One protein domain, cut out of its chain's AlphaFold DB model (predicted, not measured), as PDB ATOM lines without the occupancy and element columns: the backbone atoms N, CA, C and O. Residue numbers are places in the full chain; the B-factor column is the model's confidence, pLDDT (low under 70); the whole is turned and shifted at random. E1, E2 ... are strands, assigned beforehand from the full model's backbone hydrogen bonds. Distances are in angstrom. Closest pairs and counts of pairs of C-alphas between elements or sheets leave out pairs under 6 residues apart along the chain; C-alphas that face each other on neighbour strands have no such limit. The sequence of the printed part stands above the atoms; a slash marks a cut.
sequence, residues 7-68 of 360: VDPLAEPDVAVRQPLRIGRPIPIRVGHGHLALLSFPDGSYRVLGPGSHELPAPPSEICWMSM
ATOM      1  N   VAL A   7      31.001  -7.510   4.950       90.25
ATOM      2  CA  VAL A   7      31.723  -7.783   6.193       90.25
ATOM      3  C   VAL A   7      32.879  -6.803   6.337       90.25
ATOM      4  O   VAL A   7      33.572  -6.529   5.361       90.25
ATOM      5  N   ASP A   8      33.069  -6.308   7.556       92.69
ATOM      6  CA  ASP A   8      34.215  -5.503   7.968       92.69
ATOM      7  C   ASP A   8      35.554  -6.148   7.547       92.69
ATOM      8  O   ASP A   8      35.895  -7.226   8.050       92.69
ATOM      9  N   PRO A   9      36.304  -5.530   6.616       92.94
ATOM     10  CA  PRO A   9      37.586  -6.031   6.145       92.94
ATOM     11  C   PRO A   9      38.761  -5.548   7.004       92.94
ATOM     12  O   PRO A   9      39.896  -5.925   6.716       92.94
ATOM     13  N   LEU A  10      38.531  -4.679   7.997       92.50
ATOM     14  CA  LEU A  10      39.602  -4.073   8.775       92.50
ATOM     15  C   LEU A  10      40.300  -5.140   9.624       92.50
ATOM     16  O   LEU A  10      39.685  -5.799  10.466       92.50
ATOM     17  N   ALA A  11      41.600  -5.282   9.409       89.38
ATOM     18  CA  ALA A  11      42.463  -6.202  10.130       89.38
ATOM     19  C   ALA A  11      43.762  -5.493  10.521       89.38
ATOM     20  O   ALA A  11      44.200  -4.564   9.847       89.38
ATOM     21  N   GLU A  12      44.394  -5.940  11.603       83.25
ATOM     22  CA  GLU A  12      45.715  -5.432  11.986       83.25
ATOM     23  C   GLU A  12      46.744  -5.765  10.884       83.25
ATOM     24  O   GLU A  12      46.708  -6.876  10.344       83.25
ATOM     25  N   PRO A  13      47.663  -4.841  10.533       87.38
ATOM     26  CA  PRO A  13      48.008  -3.585  11.220       87.38
ATOM     27  C   PRO A  13      47.286  -2.323  10.692       87.38
ATOM     28  O   PRO A  13      47.740  -1.206  10.956       87.38
ATOM     29  N   ASP A  14      46.203  -2.461   9.926       92.50
ATOM     30  CA  ASP A  14      45.487  -1.311   9.372       92.50
ATOM     31  C   ASP A  14      44.612  -0.617  10.426       92.50
ATOM     32  O   ASP A  14      43.954  -1.242  11.259       92.50
ATOM     33  N   VAL A  15      44.586   0.716  10.367       94.00
ATOM     34  CA  VAL A  15      43.747   1.567  11.225       94.00
ATOM     35  C   VAL A  15      42.522   2.069  10.473       94.00
ATOM     36  O   VAL A  15      41.492   2.321  11.100       94.00
ATOM     37  N   ALA A  16      42.607   2.187   9.147       95.50
ATOM     38  CA  ALA A  16      41.458   2.476   8.303       95.50
ATOM     39  C   ALA A  16      41.543   1.767   6.945       95.50
ATOM     40  O   ALA A  16      42.621   1.677   6.359       95.50
ATOM     41  N   VAL A  17      40.399   1.311   6.428       96.12
ATOM     42  CA  VAL A  17      40.259   0.682   5.105       96.12
ATOM     43  C   VAL A  17      39.066   1.291   4.380       96.12
ATOM     44  O   VAL A  17      37.942   1.293   4.881       96.12
ATOM     45  N   ARG A  18      39.303   1.805   3.178       94.56
ATOM     46  CA  ARG A  18      38.314   2.403   2.284       94.56
ATOM     47  C   ARG A  18      37.906   1.384   1.223       94.56
ATOM     48  O   ARG A  18      38.747   0.759   0.587       94.56
ATOM     49  N   GLN A  19      36.606   1.241   1.002       92.69
ATOM     50  CA  GLN A  19      36.034   0.343   0.008       92.69
ATOM     51  C   GLN A  19      34.937   1.065  -0.786       92.69
ATOM     52  O   GLN A  19      33.823   1.246  -0.286       92.69
ATOM     53  N   PRO A  20      35.218   1.464  -2.039       90.62
ATOM     54  CA  PRO A  20      34.196   1.907  -2.972       90.62
ATOM     55  C   PRO A  20      33.224   0.768  -3.274       90.62
ATOM     56  O   PRO A  20      33.626  -0.381  -3.479       90.62
ATOM     57  N   LEU A  21      31.938   1.089  -3.348       87.00
ATOM     58  CA  LEU A  21      30.880   0.133  -3.626       87.00
ATOM     59  C   LEU A  21      30.183   0.461  -4.941       87.00
ATOM     60  O   LEU A  21      29.888   1.607  -5.267       87.00
ATOM     61  N   ARG A  22      29.874  -0.593  -5.695       78.50
ATOM     62  CA  ARG A  22      29.046  -0.536  -6.907       78.50
ATOM     63  C   ARG A  22      27.821  -1.423  -6.738       78.50
ATOM     64  O   ARG A  22      27.598  -2.349  -7.511       78.50
ATOM     65  N   ILE A  23      27.072  -1.199  -5.663       70.00
ATOM     66  CA  ILE A  23      25.934  -2.042  -5.301       70.00
ATOM     67  C   ILE A  23      24.653  -1.237  -5.504       70.00
ATOM     68  O   ILE A  23      24.437  -0.233  -4.843       70.00
ATOM     69  N   GLY A  24      23.793  -1.682  -6.422       68.00
ATOM     70  CA  GLY A  24      22.513  -1.021  -6.721       68.00
ATOM     71  C   GLY A  24      21.349  -1.434  -5.814       68.00
ATOM     72  O   GLY A  24      20.210  -1.082  -6.099       68.00
ATOM     73  N   ARG A  25      21.598  -2.226  -4.761       74.31
ATOM     74  CA  ARG A  25      20.562  -2.758  -3.862       74.31
ATOM     75  C   ARG A  25      20.984  -2.686  -2.389       74.31
ATOM     76  O   ARG A  25      22.178  -2.805  -2.119       74.31
ATOM     77  N   PRO A  26      20.037  -2.559  -1.445       75.94
ATOM     78  CA  PRO A  26      20.322  -2.657  -0.015       75.94
ATOM     79  C   PRO A  26      20.941  -4.012   0.347       75.94
ATOM     80  O   PRO A  26      20.419  -5.059  -0.041       75.94
ATOM     81  N   ILE A  27      22.053  -3.994   1.083       82.75
ATOM     82  CA  ILE A  27      22.734  -5.183   1.608       82.75
ATOM     83  C   ILE A  27      23.078  -4.916   3.081       82.75
ATOM     84  O   ILE A  27      23.509  -3.801   3.387       82.75
ATOM     85  N   PRO A  28      22.882  -5.887   3.994       88.75
ATOM     86  CA  PRO A  28      23.307  -5.749   5.382       88.75
ATOM     87  C   PRO A  28      24.810  -5.478   5.491       88.75
ATOM     88  O   PRO A  28      25.605  -6.013   4.713       88.75
ATOM     89  N   ILE A  29      25.190  -4.661   6.468       91.62
ATOM     90  CA  ILE A  29      26.583  -4.343   6.783       91.62
ATOM     91  C   ILE A  29      26.889  -4.836   8.189       91.62
ATOM     92  O   ILE A  29      26.176  -4.496   9.134       91.62
ATOM     93  N   ARG A  30      27.988  -5.574   8.343       93.88
ATOM     94  CA  ARG A  30      28.494  -6.004   9.645       93.88
ATOM     95  C   ARG A  30      29.747  -5.239  10.012       93.88
ATOM     96  O   ARG A  30      30.751  -5.360   9.322       93.88
ATOM     97  N   VAL A  31      29.691  -4.523  11.129       95.44
ATOM     98  CA  VAL A  31      30.820  -3.809  11.730       95.44
ATOM     99  C   VAL A  31      31.407  -4.633  12.868       95.44
ATOM    100  O   VAL A  31      30.680  -5.077  13.764       95.44
ATOM    101  N   GLY A  32      32.722  -4.845  12.824       93.62
ATOM    102  CA  GLY A  32      33.469  -5.602  13.817       93.62
ATOM    103  C   GLY A  32      33.466  -4.940  15.195       93.62
ATOM    104  O   GLY A  32      33.270  -3.732  15.354       93.62
ATOM    105  N   HIS A  33      33.692  -5.741  16.239       93.56
ATOM    106  CA  HIS A  33      33.853  -5.204  17.588       93.56
ATOM    107  C   HIS A  33      35.105  -4.329  17.687       93.56
ATOM    108  O   HIS A  33      36.207  -4.761  17.371       93.56
ATOM    109  N   GLY A  34      34.927  -3.108  18.198       92.06
ATOM    110  CA  GLY A  34      36.010  -2.132  18.323       92.06
ATOM    111  C   GLY A  34      36.305  -1.360  17.038       92.06
ATOM    112  O   GLY A  34      37.293  -0.632  17.016       92.06
ATOM    113  N   HIS A  35      35.471  -1.491  16.004       95.38
ATOM    114  CA  HIS A  35      35.559  -0.725  14.764       95.38
ATOM    115  C   HIS A  35      34.340   0.192  14.597       95.38
ATOM    116  O   HIS A  35      33.311   0.032  15.259       95.38
ATOM    117  N   LEU A  36      34.464   1.157  13.694       96.38
ATOM    118  CA  LEU A  36      33.367   1.969  13.178       96.38
ATOM    119  C   LEU A  36      33.395   1.957  11.650       96.38
ATOM    120  O   LEU A  36      34.437   1.705  11.048       96.38
ATOM    121  N   ALA A  37      32.261   2.261  11.026       96.75
ATOM    122  CA  ALA A  37      32.162   2.414   9.579       96.75
ATOM    123  C   ALA A  37      31.577   3.782   9.231       96.75
ATOM    124  O   ALA A  37      30.467   4.114   9.649       96.75
ATOM    125  N   LEU A  38      32.308   4.571   8.451       96.88
ATOM    126  CA  LEU A  38      31.802   5.773   7.807       96.88
ATOM    127  C   LEU A  38      31.252   5.398   6.431       96.88
ATOM    128  O   LEU A  38      31.992   4.978   5.546       96.88
ATOM    129  N   LEU A  39      29.952   5.565   6.253       95.19
ATOM    130  CA  LEU A  39      29.263   5.383   4.987       95.19
ATOM    131  C   LEU A  39      29.175   6.721   4.267       95.19
ATOM    132  O   LEU A  39      28.685   7.683   4.858       95.19
ATOM    133  N   SER A  40      29.571   6.756   3.001       93.69
ATOM    134  CA  SER A  40      29.358   7.898   2.109       93.69
ATOM    135  C   SER A  40      28.268   7.553   1.097       93.69
ATOM    136  O   SER A  40      28.226   6.433   0.581       93.69
ATOM    137  N   PHE A  41      27.385   8.506   0.807       91.94
ATOM    138  CA  PHE A  41      26.279   8.335  -0.136       91.94
ATOM    139  C   PHE A  41      26.466   9.203  -1.392       91.94
ATOM    140  O   PHE A  41      27.197  10.197  -1.354       91.94
ATOM    141  N   PRO A  42      25.817   8.856  -2.524       88.12
ATOM    142  CA  PRO A  42      25.937   9.617  -3.773       88.12
ATOM    143  C   PRO A  42      25.493  11.084  -3.682       88.12
ATOM    144  O   PRO A  42      25.951  11.907  -4.466       88.12
ATOM    145  N   ASP A  43      24.612  11.413  -2.736       89.19
ATOM    146  CA  ASP A  43      24.118  12.772  -2.481       89.19
ATOM    147  C   ASP A  43      25.093  13.632  -1.649       89.19
ATOM    148  O   ASP A  43      24.796  14.782  -1.332       89.19
ATOM    149  N   GLY A  44      26.258  13.082  -1.285       87.00
ATOM    150  CA  GLY A  44      27.265  13.740  -0.452       87.00
ATOM    151  C   GLY A  44      26.990  13.652   1.051       87.00
ATOM    152  O   GLY A  44      27.810  14.120   1.847       87.00
ATOM    153  N   SER A  45      25.876  13.039   1.464       92.12
ATOM    154  CA  SER A  45      25.616  12.752   2.871       92.12
ATOM    155  C   SER A  45      26.498  11.605   3.374       92.12
ATOM    156  O   SER A  45      27.057  10.819   2.603       92.12
ATOM    157  N   TYR A  46      26.643  11.516   4.694       93.62
ATOM    158  CA  TYR A  46      27.390  10.442   5.332       93.62
ATOM    159  C   TYR A  46      26.701   9.958   6.606       93.62
ATOM    160  O   TYR A  46      25.896  10.666   7.214       93.62
ATOM    161  N   ARG A  47      27.023   8.734   7.021       94.88
ATOM    162  CA  ARG A  47      26.521   8.131   8.261       94.88
ATOM    163  C   ARG A  47      27.618   7.320   8.932       94.88
ATOM    164  O   ARG A  47      28.306   6.561   8.264       94.88
ATOM    165  N   VAL A  48      27.743   7.439  10.251       96.06
ATOM    166  CA  VAL A  48      28.658   6.611  11.046       96.06
ATOM    167  C   VAL A  48      27.879   5.464  11.683       96.06
ATOM    168  O   VAL A  48      26.848   5.690  12.315       96.06
ATOM    169  N   LEU A  49      28.379   4.243  11.522       95.75
ATOM    170  CA  LEU A  49      27.876   3.041  12.175       95.75
ATOM    171  C   LEU A  49      28.883   2.549  13.218       95.75
ATOM    172  O   LEU A  49      30.087   2.525  12.965       95.75
ATOM    173  N   GLY A  50      28.378   2.145  14.384       94.56
ATOM    174  CA  GLY A  50      29.161   1.438  15.399       94.56
ATOM    175  C   GLY A  50      29.154  -0.084  15.195       94.56
ATOM    176  O   GLY A  50      28.534  -0.568  14.246       94.56
ATOM    177  N   PRO A  51      29.784  -0.852  16.099       95.06
ATOM    178  CA  PRO A  51      29.815  -2.315  16.041       95.06
ATOM    179  C   PRO A  51      28.421  -2.954  15.949       95.06
ATOM    180  O   PRO A  51      27.496  -2.512  16.631       95.06
ATOM    181  N   GLY A  52      28.285  -4.022  15.159       94.56
ATOM    182  CA  GLY A  52      27.036  -4.779  15.004       94.56
ATOM    183  C   GLY A  52      26.593  -4.965  13.551       94.56
ATOM    184  O   GLY A  52      27.290  -4.566  12.619       94.56
ATOM    185  N   SER A  53      25.435  -5.598  13.364       92.44
ATOM    186  CA  SER A  53      24.799  -5.768  12.051       92.44
ATOM    187  C   SER A  53      23.776  -4.663  11.811       92.44
ATOM    188  O   SER A  53      22.929  -4.402  12.664       92.44
ATOM    189  N   HIS A  54      23.843  -4.041  10.638       92.56
ATOM    190  CA  HIS A  54      23.026  -2.892  10.261       92.56
ATOM    191  C   HIS A  54      22.340  -3.144   8.926       92.56
ATOM    192  O   HIS A  54      22.986  -3.504   7.941       92.56
ATOM    193  N   GLU A  55      21.035  -2.904   8.875       89.38
ATOM    194  CA  GLU A  55      20.291  -2.853   7.620       89.38
ATOM    195  C   GLU A  55      20.226  -1.408   7.130       89.38
ATOM    196  O   GLU A  55      19.868  -0.491   7.876       89.38
ATOM    197  N   LEU A  56      20.597  -1.192   5.869       84.25
ATOM    198  CA  LEU A  56      20.588   0.135   5.275       84.25
ATOM    199  C   LEU A  56      19.363   0.346   4.388       84.25
ATOM    200  O   LEU A  56      19.043  -0.526   3.584       84.25
ATOM    201  N   PRO A  57      18.720   1.525   4.454       77.75
ATOM    202  CA  PRO A  57      17.605   1.854   3.571       77.75
ATOM    203  C   PRO A  57      18.057   2.134   2.127       77.75
ATOM    204  O   PRO A  57      17.276   1.958   1.198       77.75
ATOM    205  N   ALA A  58      19.311   2.553   1.932       84.88
ATOM    206  CA  ALA A  58      19.898   2.867   0.632       84.88
ATOM    207  C   ALA A  58      21.354   2.368   0.561       84.88
ATOM    208  O   ALA A  58      22.036   2.355   1.591       84.88
ATOM    209  N   PRO A  59      21.846   1.956  -0.623       86.31
ATOM    210  CA  PRO A  59      23.227   1.520  -0.774       86.31
ATOM    211  C   PRO A  59      24.200   2.714  -0.686       86.31
ATOM    212  O   PRO A  59      23.985   3.721  -1.367       86.31
ATOM    213  N   PRO A  60      25.277   2.623   0.115       90.62
ATOM    214  CA  PRO A  60      26.327   3.630   0.119       90.62
ATOM    215  C   PRO A  60      27.196   3.510  -1.140       90.62
ATOM    216  O   PRO A  60      27.343   2.425  -1.706       90.62
ATOM    217  N   SER A  61      27.790   4.623  -1.573       91.56
ATOM    218  CA  SER A  61      28.788   4.640  -2.651       91.56
ATOM    219  C   SER A  61      30.161   4.183  -2.163       91.56
ATOM    220  O   SER A  61      30.981   3.716  -2.952       91.56
ATOM    221  N   GLU A  62      30.418   4.295  -0.863       93.38
ATOM    222  CA  GLU A  62      31.691   3.956  -0.241       93.38
ATOM    223  C   GLU A  62      31.514   3.675   1.247       93.38
ATOM    224  O   GLU A  62      30.677   4.285   1.918       93.38
ATOM    225  N   ILE A  63      32.348   2.776   1.763       94.81
ATOM    226  CA  ILE A  63      32.507   2.540   3.194       94.81
ATOM    227  C   ILE A  63      33.968   2.770   3.566       94.81
ATOM    228  O   ILE A  63      34.862   2.231   2.918       94.81
ATOM    229  N   CYS A  64      34.215   3.532   4.625       96.31
ATOM    230  CA  CYS A  64      35.515   3.619   5.271       96.31
ATOM    231  C   CYS A  64      35.429   3.029   6.680       96.31
ATOM    232  O   CYS A  64      34.784   3.585   7.570       96.31
ATOM    233  N   TRP A  65      36.052   1.873   6.858       97.06
ATOM    234  CA  TRP A  65      36.171   1.156   8.121       97.06
ATOM    235  C   TRP A  65      37.325   1.737   8.918       97.06
ATOM    236  O   TRP A  65      38.375   2.003   8.341       97.06
ATOM    237  N   MET A  66      37.150   1.944  10.221       97.06
ATOM    238  CA  MET A  66      38.179   2.535  11.074       97.06
ATOM    239  C   MET A  66      38.231   1.866  12.440       97.06
ATOM    240  O   MET A  66      37.202   1.524  13.027       97.06
ATOM    241  N   SER A  67      39.435   1.739  12.986       94.75
ATOM    242  CA  SER A  67      39.638   1.216  14.329       94.75
ATOM    243  C   SER A  67      39.245   2.260  15.373       94.75
ATOM    244  O   SER A  67      39.632   3.428  15.305       94.75
ATOM    245  N   MET A  68      38.490   1.840  16.389       92.06
ATOM    246  CA  MET A  68      38.228   2.650  17.582       92.06
ATOM    247  C   MET A  68      39.315   2.483  18.648       92.06
ATOM    248  O   MET A  68      39.282   3.183  19.670       92.06
TER     249      MET A  68
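What this domain is: This is residues 7 to 68 of the 360 residues of an uncharacterized protein of Candidatus Bathyarchaeota archaeon (UniProt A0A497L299). What does the model look like on first sight? An antiparallel sheet, E1 E6 E3 E4, forms a wall, and the small ribbon of E2 and E5 folds back over part of one of its faces, while the other face is bare. It is a loose sandwich, with the two sheets only partly face to face. What is it built of? The 62 printed residues hold no named helix and six named strands, in the order E1 to E6 along the chain; the class is all strand, with 29 residues, under half, in named elements. How large is it? It is compact, with a radius of gyration of the C-alphas of 10.9 A, and elongated, spanning 31 by 19 by 17 A.

How they stand to each other: How does the larger sheet run? E1, residues 14 to 20, is an edge strand and the antiparallel neighbour of E6, residues 62 to 67, at 171 degrees, with N 19 and O 63 2.8 A apart, within hydrogen-bond range. E6 is antiparallel to E3, residues 35 to 40, at 158 degrees, with N 38 and O 64 2.8 A apart. E3 and E4, residues 46 to 49, form a hairpin at 159 degrees, with N 37 and O 49 2.9 A apart, and E4 is the other edge strand. What makes the smaller sheet? E2, residues 29 to 31, and E5, residues 52 to 54, are antiparallel at 158 degrees, with N 31 and O 52 2.8 A apart. How near are the two sheets? The closest C-alphas of E2 and E3, those of Val 31 and Ala 37, are 6.7 A apart. E4 and E5 meet only through their link, and E1 is apart from E2.

Where its parts are: Where does the first strand lie? E1 begins at C-alpha 14 (45.487, -1.311, 9.372) and measures 17.0 A from first to last C-alpha. How long are the others? E3 measures 16.5 A, E4 10.1 A and E6 16.8 A, while E2 and E5 have three residues each. Where does the last strand end? E6 ends at C-alpha 67 (39.638, 1.216, 14.329).

The domain as a whole: How far does it reach? The two C-alphas farthest apart, those of Pro 13 and Asp 43, are 32.0 A apart. Is there a cut or a long link? The printed part has no cut; the links E2 to E3, E3 to E4 and E4 to E5 are tight, and E1 to E2 and E5 to E6 are short. Where is confidence low? The mean pLDDT of the printed part is 90.5, and Gly 24 is under 70.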